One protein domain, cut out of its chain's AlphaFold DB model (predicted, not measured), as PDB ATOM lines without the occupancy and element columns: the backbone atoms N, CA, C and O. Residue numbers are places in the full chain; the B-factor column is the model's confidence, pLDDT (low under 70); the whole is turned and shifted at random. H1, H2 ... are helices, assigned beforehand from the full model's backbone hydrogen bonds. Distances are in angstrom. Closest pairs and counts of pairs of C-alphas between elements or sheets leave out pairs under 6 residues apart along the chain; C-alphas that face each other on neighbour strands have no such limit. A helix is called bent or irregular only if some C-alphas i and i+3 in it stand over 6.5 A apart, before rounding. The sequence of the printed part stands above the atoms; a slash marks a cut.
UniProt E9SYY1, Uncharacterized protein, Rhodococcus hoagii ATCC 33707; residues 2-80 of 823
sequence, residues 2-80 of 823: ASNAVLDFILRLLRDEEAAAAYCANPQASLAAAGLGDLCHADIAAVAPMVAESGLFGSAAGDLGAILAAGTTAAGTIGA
ATOM      1  N   ALA A   2       6.826 -24.177 -23.138       56.62
ATOM      2  CA  ALA A   2       5.515 -23.657 -23.556       56.62
ATOM      3  C   ALA A   2       5.279 -23.629 -25.085       56.62
ATOM      4  O   ALA A   2       4.189 -23.956 -25.533       56.62
ATOM      5  N   SER A   3       6.300 -23.329 -25.901       67.19
ATOM      6  CA  SER A   3       6.145 -23.247 -27.364       67.19
ATOM      7  C   SER A   3       5.728 -24.566 -28.026       67.19
ATOM      8  O   SER A   3       4.945 -24.553 -28.969       67.19
ATOM      9  N   ASN A   4       6.211 -25.706 -27.520       79.12
ATOM     10  CA  ASN A   4       5.887 -27.017 -28.086       79.12
ATOM     11  C   ASN A   4       4.465 -27.459 -27.698       79.12
ATOM     12  O   ASN A   4       3.760 -28.042 -28.509       79.12
ATOM     13  N   ALA A   5       4.019 -27.106 -26.487       82.50
ATOM     14  CA  ALA A   5       2.661 -27.381 -26.015       82.50
ATOM     15  C   ALA A   5       1.601 -26.532 -26.745       82.50
ATOM     16  O   ALA A   5       0.527 -27.031 -27.064       82.50
ATOM     17  N   VAL A   6       1.916 -25.272 -27.063       84.88
ATOM     18  CA  VAL A   6       1.035 -24.398 -27.860       84.88
ATOM     19  C   VAL A   6       0.897 -24.910 -29.294       84.88
ATOM     20  O   VAL A   6      -0.208 -24.940 -29.830       84.88
ATOM     21  N   LEU A   7       1.996 -25.358 -29.909       85.00
ATOM     22  CA  LEU A   7       1.953 -25.953 -31.246       85.00
ATOM     23  C   LEU A   7       1.132 -27.247 -31.264       85.00
ATOM     24  O   LEU A   7       0.296 -27.409 -32.147       85.00
ATOM     25  N   ASP A   8       1.312 -28.130 -30.282       86.31
ATOM     26  CA  ASP A   8       0.555 -29.387 -30.194       86.31
ATOM     27  C   ASP A   8      -0.947 -29.137 -29.959       86.31
ATOM     28  O   ASP A   8      -1.804 -29.799 -30.544       86.31
ATOM     29  N   PHE A   9      -1.286 -28.099 -29.191       89.44
ATOM     30  CA  PHE A   9      -2.664 -27.642 -29.014       89.44
ATOM     31  C   PHE A   9      -3.290 -27.123 -30.319       89.44
ATOM     32  O   PHE A   9      -4.407 -27.510 -30.664       89.44
ATOM     33  N   ILE A  10      -2.571 -26.293 -31.078       87.38
ATOM     34  CA  ILE A  10      -3.035 -25.790 -32.382       87.38
ATOM     35  C   ILE A  10      -3.187 -26.939 -33.389       87.38
ATOM     36  O   ILE A  10      -4.168 -26.996 -34.128       87.38
ATOM     37  N   LEU A  11      -2.258 -27.896 -33.387       86.31
ATOM     38  CA  LEU A  11      -2.356 -29.103 -34.208       86.31
ATOM     39  C   LEU A  11      -3.564 -29.959 -33.830       86.31
ATOM     40  O   LEU A  11      -4.201 -30.535 -34.711       86.31
ATOM     41  N   ARG A  12      -3.900 -30.029 -32.539       87.50
ATOM     42  CA  ARG A  12      -5.099 -30.715 -32.062       87.50
ATOM     43  C   ARG A  12      -6.371 -30.018 -32.542       87.50
ATOM     44  O   ARG A  12      -7.246 -30.707 -33.045       87.50
ATOM     45  N   LEU A  13      -6.443 -28.687 -32.479       87.81
ATOM     46  CA  LEU A  13      -7.573 -27.909 -33.016       87.81
ATOM     47  C   LEU A  13      -7.795 -28.141 -34.514       87.81
ATOM     48  O   LEU A  13      -8.931 -28.192 -34.965       87.81
ATOM     49  N   LEU A  14      -6.715 -28.289 -35.280       84.81
ATOM     50  CA  LEU A  14      -6.791 -28.513 -36.724       84.81
ATOM     51  C   LEU A  14      -7.097 -29.963 -37.114       84.81
ATOM     52  O   LEU A  14      -7.500 -30.221 -38.244       84.81
ATOM     53  N   ARG A  15      -6.850 -30.921 -36.217       85.38
ATOM     54  CA  ARG A  15      -6.980 -32.357 -36.501       85.38
ATOM     55  C   ARG A  15      -8.244 -32.972 -35.892       85.38
ATOM     56  O   ARG A  15      -8.634 -34.056 -36.315       85.38
ATOM     57  N   ASP A  16      -8.852 -32.305 -34.914       88.06
ATOM     58  CA  ASP A  16     -10.001 -32.779 -34.142       88.06
ATOM     59  C   ASP A  16     -11.104 -31.707 -34.108       88.06
ATOM     60  O   ASP A  16     -10.975 -30.650 -33.486       88.06
ATOM     61  N   GLU A  17     -12.204 -32.002 -34.796       84.25
ATOM     62  CA  GLU A  17     -13.348 -31.106 -34.968       84.25
ATOM     63  C   GLU A  17     -14.136 -30.915 -33.656       84.25
ATOM     64  O   GLU A  17     -14.688 -29.841 -33.405       84.25
ATOM     65  N   GLU A  18     -14.112 -31.905 -32.754       84.75
ATOM     66  CA  GLU A  18     -14.701 -31.798 -31.412       84.75
ATOM     67  C   GLU A  18     -13.856 -30.890 -30.516       84.75
ATOM     68  O   GLU A  18     -14.401 -30.083 -29.755       84.75
ATOM     69  N   ALA A  19     -12.525 -30.950 -30.643       85.06
ATOM     70  CA  ALA A  19     -11.626 -30.021 -29.960       85.06
ATOM     71  C   ALA A  19     -11.811 -28.579 -30.461       85.06
ATOM     72  O   ALA A  19     -11.829 -27.647 -29.650       85.06
ATOM     73  N   ALA A  20     -12.007 -28.387 -31.769       85.56
ATOM     74  CA  ALA A  20     -12.337 -27.087 -32.351       85.56
ATOM     75  C   ALA A  20     -13.680 -26.554 -31.827       85.56
ATOM     76  O   ALA A  20     -13.752 -25.412 -31.371       85.56
ATOM     77  N   ALA A  21     -14.726 -27.385 -31.800       82.81
ATOM     78  CA  ALA A  21     -16.036 -27.007 -31.274       82.81
ATOM     79  C   ALA A  21     -15.990 -26.646 -29.776       82.81
ATOM     80  O   ALA A  21     -16.574 -25.642 -29.360       82.81
ATOM     81  N   ALA A  22     -15.255 -27.415 -28.967       84.69
ATOM     82  CA  ALA A  22     -15.066 -27.137 -27.543       84.69
ATOM     83  C   ALA A  22     -14.309 -25.821 -27.298       84.69
ATOM     84  O   ALA A  22     -14.655 -25.061 -26.386       84.69
ATOM     85  N   TYR A  23     -13.319 -25.510 -28.135       88.38
ATOM     86  CA  TYR A  23     -12.595 -24.242 -28.080       88.38
ATOM     87  C   TYR A  23     -13.459 -23.052 -28.503       88.38
ATOM     88  O   TYR A  23     -13.442 -22.022 -27.831       88.38
ATOM     89  N   CYS A  24     -14.268 -23.205 -29.553       87.12
ATOM     90  CA  CYS A  24     -15.240 -22.198 -29.975       87.12
ATOM     91  C   CYS A  24     -16.302 -21.932 -28.902       87.12
ATOM     92  O   CYS A  24     -16.752 -20.801 -28.774       87.12
ATOM     93  N   ALA A  25     -16.695 -22.941 -28.117       84.88
ATOM     94  CA  ALA A  25     -17.659 -22.780 -27.029       84.88
ATOM     95  C   ALA A  25     -17.043 -22.139 -25.773       84.88
ATOM     96  O   ALA A  25     -17.682 -21.311 -25.122       84.88
ATOM     97  N   ASN A  26     -15.818 -22.529 -25.403       87.56
ATOM     98  CA  ASN A  26     -15.109 -21.969 -24.255       87.56
ATOM     99  C   ASN A  26     -13.577 -22.070 -24.430       87.56
ATOM    100  O   ASN A  26     -12.972 -23.096 -24.084       87.56
ATOM    101  N   PRO A  27     -12.923 -21.001 -24.919       86.94
ATOM    102  CA  PRO A  27     -11.499 -21.045 -25.236       86.94
ATOM    103  C   PRO A  27     -10.624 -21.158 -23.982       86.94
ATOM    104  O   PRO A  27      -9.656 -21.918 -23.977       86.94
ATOM    105  N   GLN A  28     -10.987 -20.484 -22.884       86.44
ATOM    106  CA  GLN A  28     -10.231 -20.545 -21.629       86.44
ATOM    107  C   GLN A  28     -10.298 -21.925 -20.965       86.44
ATOM    108  O   GLN A  28      -9.291 -22.405 -20.448       86.44
ATOM    109  N   ALA A  29     -11.457 -22.590 -20.995       84.94
ATOM    110  CA  ALA A  29     -11.585 -23.947 -20.464       84.94
ATOM    111  C   ALA A  29     -10.778 -24.957 -21.292       84.94
ATOM    112  O   ALA A  29     -10.118 -25.827 -20.726       84.94
ATOM    113  N   SER A  30     -10.778 -24.803 -22.618       88.00
ATOM    114  CA  SER A  30      -9.987 -25.642 -23.524       88.00
ATOM    115  C   SER A  30      -8.477 -25.444 -23.338       88.00
ATOM    116  O   SER A  30      -7.728 -26.420 -23.339       88.00
ATOM    117  N   LEU A  31      -8.021 -24.212 -23.085       87.88
ATOM    118  CA  LEU A  31      -6.619 -23.923 -22.754       87.88
ATOM    119  C   LEU A  31      -6.218 -24.486 -21.386       87.88
ATOM    120  O   LEU A  31      -5.160 -25.101 -21.258       87.88
ATOM    121  N   ALA A  32      -7.077 -24.353 -20.375       85.06
ATOM    122  CA  ALA A  32      -6.839 -24.938 -19.057       85.06
ATOM    123  C   ALA A  32      -6.775 -26.476 -19.109       85.06
ATOM    124  O   ALA A  32      -5.898 -27.072 -18.483       85.06
ATOM    125  N   ALA A  33      -7.642 -27.119 -19.900       83.25
ATOM    126  CA  ALA A  33      -7.628 -28.567 -20.119       83.25
ATOM    127  C   ALA A  33      -6.357 -29.053 -20.841       83.25
ATOM    128  O   ALA A  33      -5.911 -30.175 -20.609       83.25
ATOM    129  N   ALA A  34      -5.747 -28.198 -21.666       84.31
ATOM    130  CA  ALA A  34      -4.472 -28.457 -22.331       84.31
ATOM    131  C   ALA A  34      -3.237 -28.150 -21.453       84.31
ATOM    132  O   ALA A  34      -2.108 -28.289 -21.918       84.31
ATOM    133  N   GLY A  35      -3.423 -27.722 -20.196       85.00
ATOM    134  CA  GLY A  35      -2.325 -27.314 -19.312       85.00
ATOM    135  C   GLY A  35      -1.705 -25.958 -19.672       85.00
ATOM    136  O   GLY A  35      -0.603 -25.650 -19.224       85.00
ATOM    137  N   LEU A  36      -2.406 -25.145 -20.468       86.88
ATOM    138  CA  LEU A  36      -2.003 -23.820 -20.952       86.88
ATOM    139  C   LEU A  36      -2.780 -22.691 -20.246       86.88
ATOM    140  O   LEU A  36      -3.044 -21.653 -20.842       86.88
ATOM    141  N   GLY A  37      -3.171 -22.889 -18.983       81.44
ATOM    142  CA  GLY A  37      -4.044 -21.961 -18.245       81.44
ATOM    143  C   GLY A  37      -3.475 -20.554 -18.014       81.44
ATOM    144  O   GLY A  37      -4.244 -19.638 -17.734       81.44
ATOM    145  N   ASP A  38      -2.161 -20.376 -18.166       82.06
ATOM    146  CA  ASP A  38      -1.492 -19.070 -18.088       82.06
ATOM    147  C   ASP A  38      -1.636 -18.244 -19.380       82.06
ATOM    148  O   ASP A  38      -1.303 -17.061 -19.394       82.06
ATOM    149  N   LEU A  39      -2.114 -18.862 -20.466       83.31
ATOM    150  CA  LEU A  39      -2.330 -18.224 -21.760       83.31
ATOM    151  C   LEU A  39      -3.808 -17.904 -21.954       83.31
ATOM    152  O   LEU A  39      -4.702 -18.663 -21.570       83.31
ATOM    153  N   CYS A  40      -4.073 -16.779 -22.604       85.50
ATOM    154  CA  CYS A  40      -5.409 -16.391 -23.010       85.50
ATOM    155  C   CYS A  40      -5.632 -16.621 -24.508       85.50
ATOM    156  O   CYS A  40      -4.704 -16.796 -25.296       85.50
ATOM    157  N   HIS A  41      -6.898 -16.571 -24.916       83.19
ATOM    158  CA  HIS A  41      -7.283 -16.627 -26.324       83.19
ATOM    159  C   HIS A  41      -6.518 -15.612 -27.201       83.19
ATOM    160  O   HIS A  41      -6.154 -15.932 -28.331       83.19
ATOM    161  N   ALA A  42      -6.224 -14.413 -26.677       81.00
ATOM    162  CA  ALA A  42      -5.470 -13.398 -27.410       81.00
ATOM    163  C   ALA A  42      -4.009 -13.811 -27.660       81.00
ATOM    164  O   ALA A  42      -3.468 -13.502 -28.720       81.00
ATOM    165  N   ASP A  43      -3.400 -14.571 -26.745       85.25
ATOM    166  CA  ASP A  43      -2.036 -15.082 -26.918       85.25
ATOM    167  C   ASP A  43      -1.985 -16.144 -28.023       85.25
ATOM    168  O   ASP A  43      -1.072 -16.153 -28.846       85.25
ATOM    169  N   ILE A  44      -3.005 -17.004 -28.108       84.19
ATOM    170  CA  ILE A  44      -3.139 -17.983 -29.198       84.19
ATOM    171  C   ILE A  44      -3.396 -17.274 -30.534       84.19
ATOM    172  O   ILE A  44      -2.807 -17.641 -31.553       84.19
ATOM    173  N   ALA A  45      -4.222 -16.224 -30.532       83.38
ATOM    174  CA  ALA A  45      -4.503 -15.424 -31.720       83.38
ATOM    175  C   ALA A  45      -3.289 -14.642 -32.233       83.38
ATOM    176  O   ALA A  45      -3.118 -14.519 -33.443       83.38
ATOM    177  N   ALA A  46      -2.410 -14.191 -31.340       81.19
ATOM    178  CA  ALA A  46      -1.156 -13.543 -31.711       81.19
ATOM    179  C   ALA A  46      -0.148 -14.509 -32.361       81.19
ATOM    180  O   ALA A  46       0.676 -14.086 -33.168       81.19
ATOM    181  N   VAL A  47      -0.215 -15.806 -32.037       77.44
ATOM    182  CA  VAL A  47       0.706 -16.837 -32.553       77.44
ATOM    183  C   VAL A  47       0.195 -17.483 -33.848       77.44
ATOM    184  O   VAL A  47       0.991 -17.983 -34.644       77.44
ATOM    185  N   ALA A  48      -1.111 -17.430 -34.121       75.12
ATOM    186  CA  ALA A  48      -1.711 -18.005 -35.326       75.12
ATOM    187  C   ALA A  48      -1.086 -17.536 -36.664       75.12
ATOM    188  O   ALA A  48      -0.863 -18.398 -37.518       75.12
ATOM    189  N   PRO A  49      -0.714 -16.252 -36.865       73.19
ATOM    190  CA  PRO A  49      -0.039 -15.805 -38.088       73.19
ATOM    191  C   PRO A  49       1.334 -16.462 -38.280       73.19
ATOM    192  O   PRO A  49       1.671 -16.871 -39.388       73.19
ATOM    193  N   MET A  50       2.093 -16.657 -37.196       74.56
ATOM    194  CA  MET A  50       3.393 -17.339 -37.247       74.56
ATOM    195  C   MET A  50       3.260 -18.827 -37.588       74.56
ATOM    196  O   MET A  50       4.144 -19.405 -38.219       74.56
ATOM    197  N   VAL A  51       2.162 -19.468 -37.176       72.44
ATOM    198  CA  VAL A  51       1.878 -20.868 -37.525       72.44
ATOM    199  C   VAL A  51       1.415 -20.980 -38.979       72.44
ATOM    200  O   VAL A  51       1.845 -21.896 -39.681       72.44
ATOM    201  N   ALA A  52       0.616 -20.021 -39.456       67.38
ATOM    202  CA  ALA A  52       0.177 -19.936 -40.847       67.38
ATOM    203  C   ALA A  52       1.344 -19.699 -41.828       67.38
ATOM    204  O   ALA A  52       1.378 -20.309 -42.897       67.38
ATOM    205  N   GLU A  53       2.337 -18.885 -41.454       68.12
ATOM    206  CA  GLU A  53       3.534 -18.621 -42.271       68.12
ATOM    207  C   GLU A  53       4.532 -19.785 -42.316       68.12
ATOM    208  O   GLU A  53       5.370 -19.844 -43.216       68.12
ATOM    209  N   SER A  54       4.430 -20.756 -41.403       64.88
ATOM    210  CA  SER A  54       5.370 -21.883 -41.320       64.88
ATOM    211  C   SER A  54       5.289 -22.846 -42.523       64.88
ATOM    212  O   SER A  54       6.046 -23.811 -42.605       64.88
ATOM    213  N   GLY A  55       4.377 -22.618 -43.481       57.94
ATOM    214  CA  GLY A  55       4.281 -23.333 -44.765       57.94
ATOM    215  C   GLY A  55       3.885 -24.812 -44.665       57.94
ATOM    216  O   GLY A  55       3.494 -25.420 -45.658       57.94
ATOM    217  N   LEU A  56       3.922 -25.380 -43.460       64.12
ATOM    218  CA  LEU A  56       3.617 -26.772 -43.152       64.12
ATOM    219  C   LEU A  56       2.109 -27.086 -43.252       64.12
ATOM    220  O   LEU A  56       1.741 -28.256 -43.265       64.12
ATOM    221  N   PHE A  57       1.245 -26.060 -43.337       60.34
ATOM    222  CA  PHE A  57      -0.198 -26.184 -43.083       60.34
ATOM    223  C   PHE A  57      -1.151 -25.791 -44.225       60.34
ATOM    224  O   PHE A  57      -2.347 -26.020 -44.088       60.34
ATOM    225  N   GLY A  58      -0.681 -25.280 -45.370       64.94
ATOM    226  CA  GLY A  58      -1.535 -25.067 -46.557       64.94
ATOM    227  C   GLY A  58      -2.891 -24.389 -46.264       64.94
ATOM    228  O   GLY A  58      -2.934 -23.334 -45.636       64.94
ATOM    229  N   SER A  59      -4.005 -25.001 -46.694       60.00
ATOM    230  CA  SER A  59      -5.378 -24.500 -46.480       60.00
ATOM    231  C   SER A  59      -5.820 -24.433 -45.010       60.00
ATOM    232  O   SER A  59      -6.732 -23.672 -44.697       60.00
ATOM    233  N   ALA A  60      -5.151 -25.150 -44.100       61.91
ATOM    234  CA  ALA A  60      -5.509 -25.200 -42.681       61.91
ATOM    235  C   ALA A  60      -5.245 -23.875 -41.937       61.91
ATOM    236  O   ALA A  60      -5.762 -23.660 -40.844       61.91
ATOM    237  N   ALA A  61      -4.482 -22.949 -42.530       63.72
ATOM    238  CA  ALA A  61      -4.342 -21.591 -42.006       63.72
ATOM    239  C   ALA A  61      -5.677 -20.817 -42.016       63.72
ATOM    240  O   ALA A  61      -5.940 -20.033 -41.103       63.72
ATOM    241  N   GLY A  62      -6.532 -21.059 -43.019       67.75
ATOM    242  CA  GLY A  62      -7.874 -20.474 -43.096       67.75
ATOM    243  C   GLY A  62      -8.818 -21.059 -42.045       67.75
ATOM    244  O   GLY A  62      -9.529 -20.312 -41.374       67.75
ATOM    245  N   ASP A  63      -8.745 -22.376 -41.839       74.81
ATOM    246  CA  ASP A  63      -9.541 -23.089 -40.836       74.81
ATOM    247  C   ASP A  63      -9.166 -22.654 -39.413       74.81
ATOM    248  O   ASP A  63     -10.041 -22.373 -38.592       74.81
ATOM    249  N   LEU A  64      -7.868 -22.475 -39.135       79.94
ATOM    250  CA  LEU A  64      -7.401 -21.931 -37.860       79.94
ATOM    251  C   LEU A  64      -7.936 -20.510 -37.628       79.94
ATOM    252  O   LEU A  64      -8.396 -20.195 -36.532       79.94
ATOM    253  N   GLY A  65      -7.917 -19.662 -38.660       78.88
ATOM    254  CA  GLY A  65      -8.469 -18.308 -38.595       78.88
ATOM    255  C   GLY A  65      -9.966 -18.291 -38.274       78.88
ATOM    256  O   GLY A  65     -10.406 -17.502 -37.437       78.88
ATOM    257  N   ALA A  66     -10.743 -19.199 -38.873       79.00
ATOM    258  CA  ALA A  66     -12.174 -19.340 -38.609       79.00
ATOM    259  C   ALA A  66     -12.463 -19.829 -37.177       79.00
ATOM    260  O   ALA A  66     -13.323 -19.269 -36.493       79.00
ATOM    261  N   ILE A  67     -11.705 -20.818 -36.691       82.44
ATOM    262  CA  ILE A  67     -11.814 -21.350 -35.321       82.44
ATOM    263  C   ILE A  67     -11.474 -20.267 -34.288       82.44
ATOM    264  O   ILE A  67     -12.162 -20.113 -33.277       82.44
ATOM    265  N   LEU A  68     -10.436 -19.467 -34.539       82.75
ATOM    266  CA  LEU A  68     -10.056 -18.372 -33.648       82.75
ATOM    267  C   LEU A  68     -11.089 -17.240 -33.645       82.75
ATOM    268  O   LEU A  68     -11.440 -16.750 -32.573       82.75
ATOM    269  N   ALA A  69     -11.622 -16.861 -34.808       80.00
ATOM    270  CA  ALA A  69     -12.685 -15.864 -34.902       80.00
ATOM    271  C   ALA A  69     -13.939 -16.296 -34.118       80.00
ATOM    272  O   ALA A  69     -14.478 -15.512 -33.338       80.00
ATOM    273  N   ALA A  70     -14.353 -17.561 -34.222       77.81
ATOM    274  CA  ALA A  70     -15.437 -18.110 -33.407       77.81
ATOM    275  C   ALA A  70     -15.110 -18.067 -31.899       77.81
ATOM    276  O   ALA A  70     -15.927 -17.613 -31.094       77.81
ATOM    277  N   GLY A  71     -13.881 -18.419 -31.510       72.50
ATOM    278  CA  GLY A  71     -13.405 -18.309 -30.127       72.50
ATOM    279  C   GLY A  71     -13.462 -16.885 -29.549       72.50
ATOM    280  O   GLY A  71     -13.834 -16.722 -28.384       72.50
ATOM    281  N   THR A  72     -13.180 -15.838 -30.342       75.88
ATOM    282  CA  THR A  72     -13.287 -14.437 -29.870       75.88
ATOM    283  C   THR A  72     -14.714 -14.062 -29.464       75.88
ATOM    284  O   THR A  72     -14.912 -13.388 -28.451       75.88
ATOM    285  N   THR A  73     -15.720 -14.534 -30.208       68.81
ATOM    286  CA  THR A  73     -17.132 -14.240 -29.912       68.81
ATOM    287  C   THR A  73     -17.607 -14.906 -28.619       68.81
ATOM    288  O   THR A  73     -18.342 -14.299 -27.836       68.81
ATOM    289  N   ALA A  74     -17.114 -16.109 -28.319       61.31
ATOM    290  CA  ALA A  74     -17.391 -16.787 -27.056       61.31
ATOM    291  C   ALA A  74     -16.643 -16.158 -25.866       61.31
ATOM    292  O   ALA A  74     -17.216 -15.983 -24.792       61.31
ATOM    293  N   ALA A  75     -15.392 -15.725 -26.051       58.75
ATOM    294  CA  ALA A  75     -14.649 -15.014 -25.008       58.75
ATOM    295  C   ALA A  75     -15.300 -13.663 -24.642       58.75
ATOM    296  O   ALA A  75     -15.378 -13.306 -23.462       58.75
ATOM    297  N   GLY A  76     -15.833 -12.937 -25.634       54.41
ATOM    298  CA  GLY A  76     -16.532 -11.663 -25.430       54.41
ATOM    299  C   GLY A  76     -17.860 -11.787 -24.670       54.41
ATOM    300  O   GLY A  76     -18.201 -10.909 -23.879       54.41
ATOM    301  N   THR A  77     -18.592 -12.893 -24.843       49.12
ATOM    302  CA  THR A  77     -19.876 -13.133 -24.151       49.12
ATOM    303  C   THR A  77     -19.695 -13.573 -22.694       49.12
ATOM    304  O   THR A  77     -20.507 -13.220 -21.835       49.12
ATOM    305  N   ILE A  78     -18.592 -14.254 -22.372       49.28
ATOM    306  CA  ILE A  78     -18.243 -14.631 -20.992       49.28
ATOM    307  C   ILE A  78     -17.690 -13.418 -20.216       49.28
ATOM    308  O   ILE A  78     -18.034 -13.224 -19.049       49.28
ATOM    309  N   GLY A  79     -16.927 -12.532 -20.871       44.22
ATOM    310  CA  GLY A  79     -16.410 -11.295 -20.263       44.22
ATOM    311  C   GLY A  79     -17.491 -10.305 -19.802       44.22
ATOM    312  O   GLY A  79     -17.264  -9.535 -18.872       44.22
ATOM    313  N   ALA A  80     -18.691 -10.363 -20.387       41.41
ATOM    314  CA  ALA A  80     -19.819  -9.512 -20.004       41.41
ATOM    315  C   ALA A  80     -20.601 -10.018 -18.771       41.41
ATOM    316  O   ALA A  80     -21.408  -9.274 -18.214       41.41
TER     317      ALA A  80
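What this domain is: This is residues 2 to 80 of the 823 residues of an uncharacterized protein of Rhodococcus hoagii ATCC 33707 (UniProt E9SYY1). A helical hairpin, H4 and H5, runs along the longest axis, and the first three helices pack on H5: H2 alongside it, H1 and H3 crosswise to it at two different places. The printed part has 79 residues with five named helices, H1 to H5 in order, and no named strand: all helix. It is compact, with a radius of gyration of the C-alphas of 11.6 A, yet elongated, spanning 37 by 24 by 22 A.

How they stand to each other: H1, residues 2 to 15, and H2, residues 17 to 25, touch only at the corner, closest at the C-alphas of Leu 13 and Ala 20, 4.9 A apart. H3, residues 27 to 33, touches H2 at a steep tilt of 60 degrees, opposite ways; the closest C-alphas, of Tyr 23 and Ser 30, are 5.4 A apart. H4, residues 41 to 53, and H5, residues 60 to 79, form a hairpin at a shallow tilt of 9 degrees, with the C-alphas of Ala 52 and Ala 61 closest at 5.0 A. H5 is the hub, touching four helices. Its residues 67 to 74 alone touch H2, the same way at a shallow tilt of 32 degrees, only just short of steep; the closest C-alphas, of Cys 24 and Gly 71, are 4.3 A apart. H1, with residues 10 to 14 alone, touches H5 about perpendicular at 76 degrees, closest at the C-alphas of Leu 14 and Leu 64, 6.7 A. H3 touches residues 71 to 75 of H5 alone, about perpendicular at 82 degrees, closest at the C-alphas of Pro 27 and Gly 71, 5.9 A. H2 and H4 are apart. Every O i to N i+4 pair is within hydrogen-bond range in H1, H2 and H3, against 7 of 9 in H4 and 15 of 16 in H5.

Where its parts are: H1 begins at C-alpha 2, (5.515, -23.657, -23.556), and measures 20.0 A; H4 measures 19.4 A. H4 is irregular, but only just: C-alphas 46 and 49 are 6.9 A apart. H5, 28.5 A long, ends at C-alpha 79, (-16.410, -11.295, -20.263).

The domain as a whole: The C-alphas of Gly 55 and Ala 80 are farthest apart, at 37.2 A. The printed part has no cut and no long link. The model's pLDDT is under 70 at residues 2 to 3, 52 to 62 and 73 to 80.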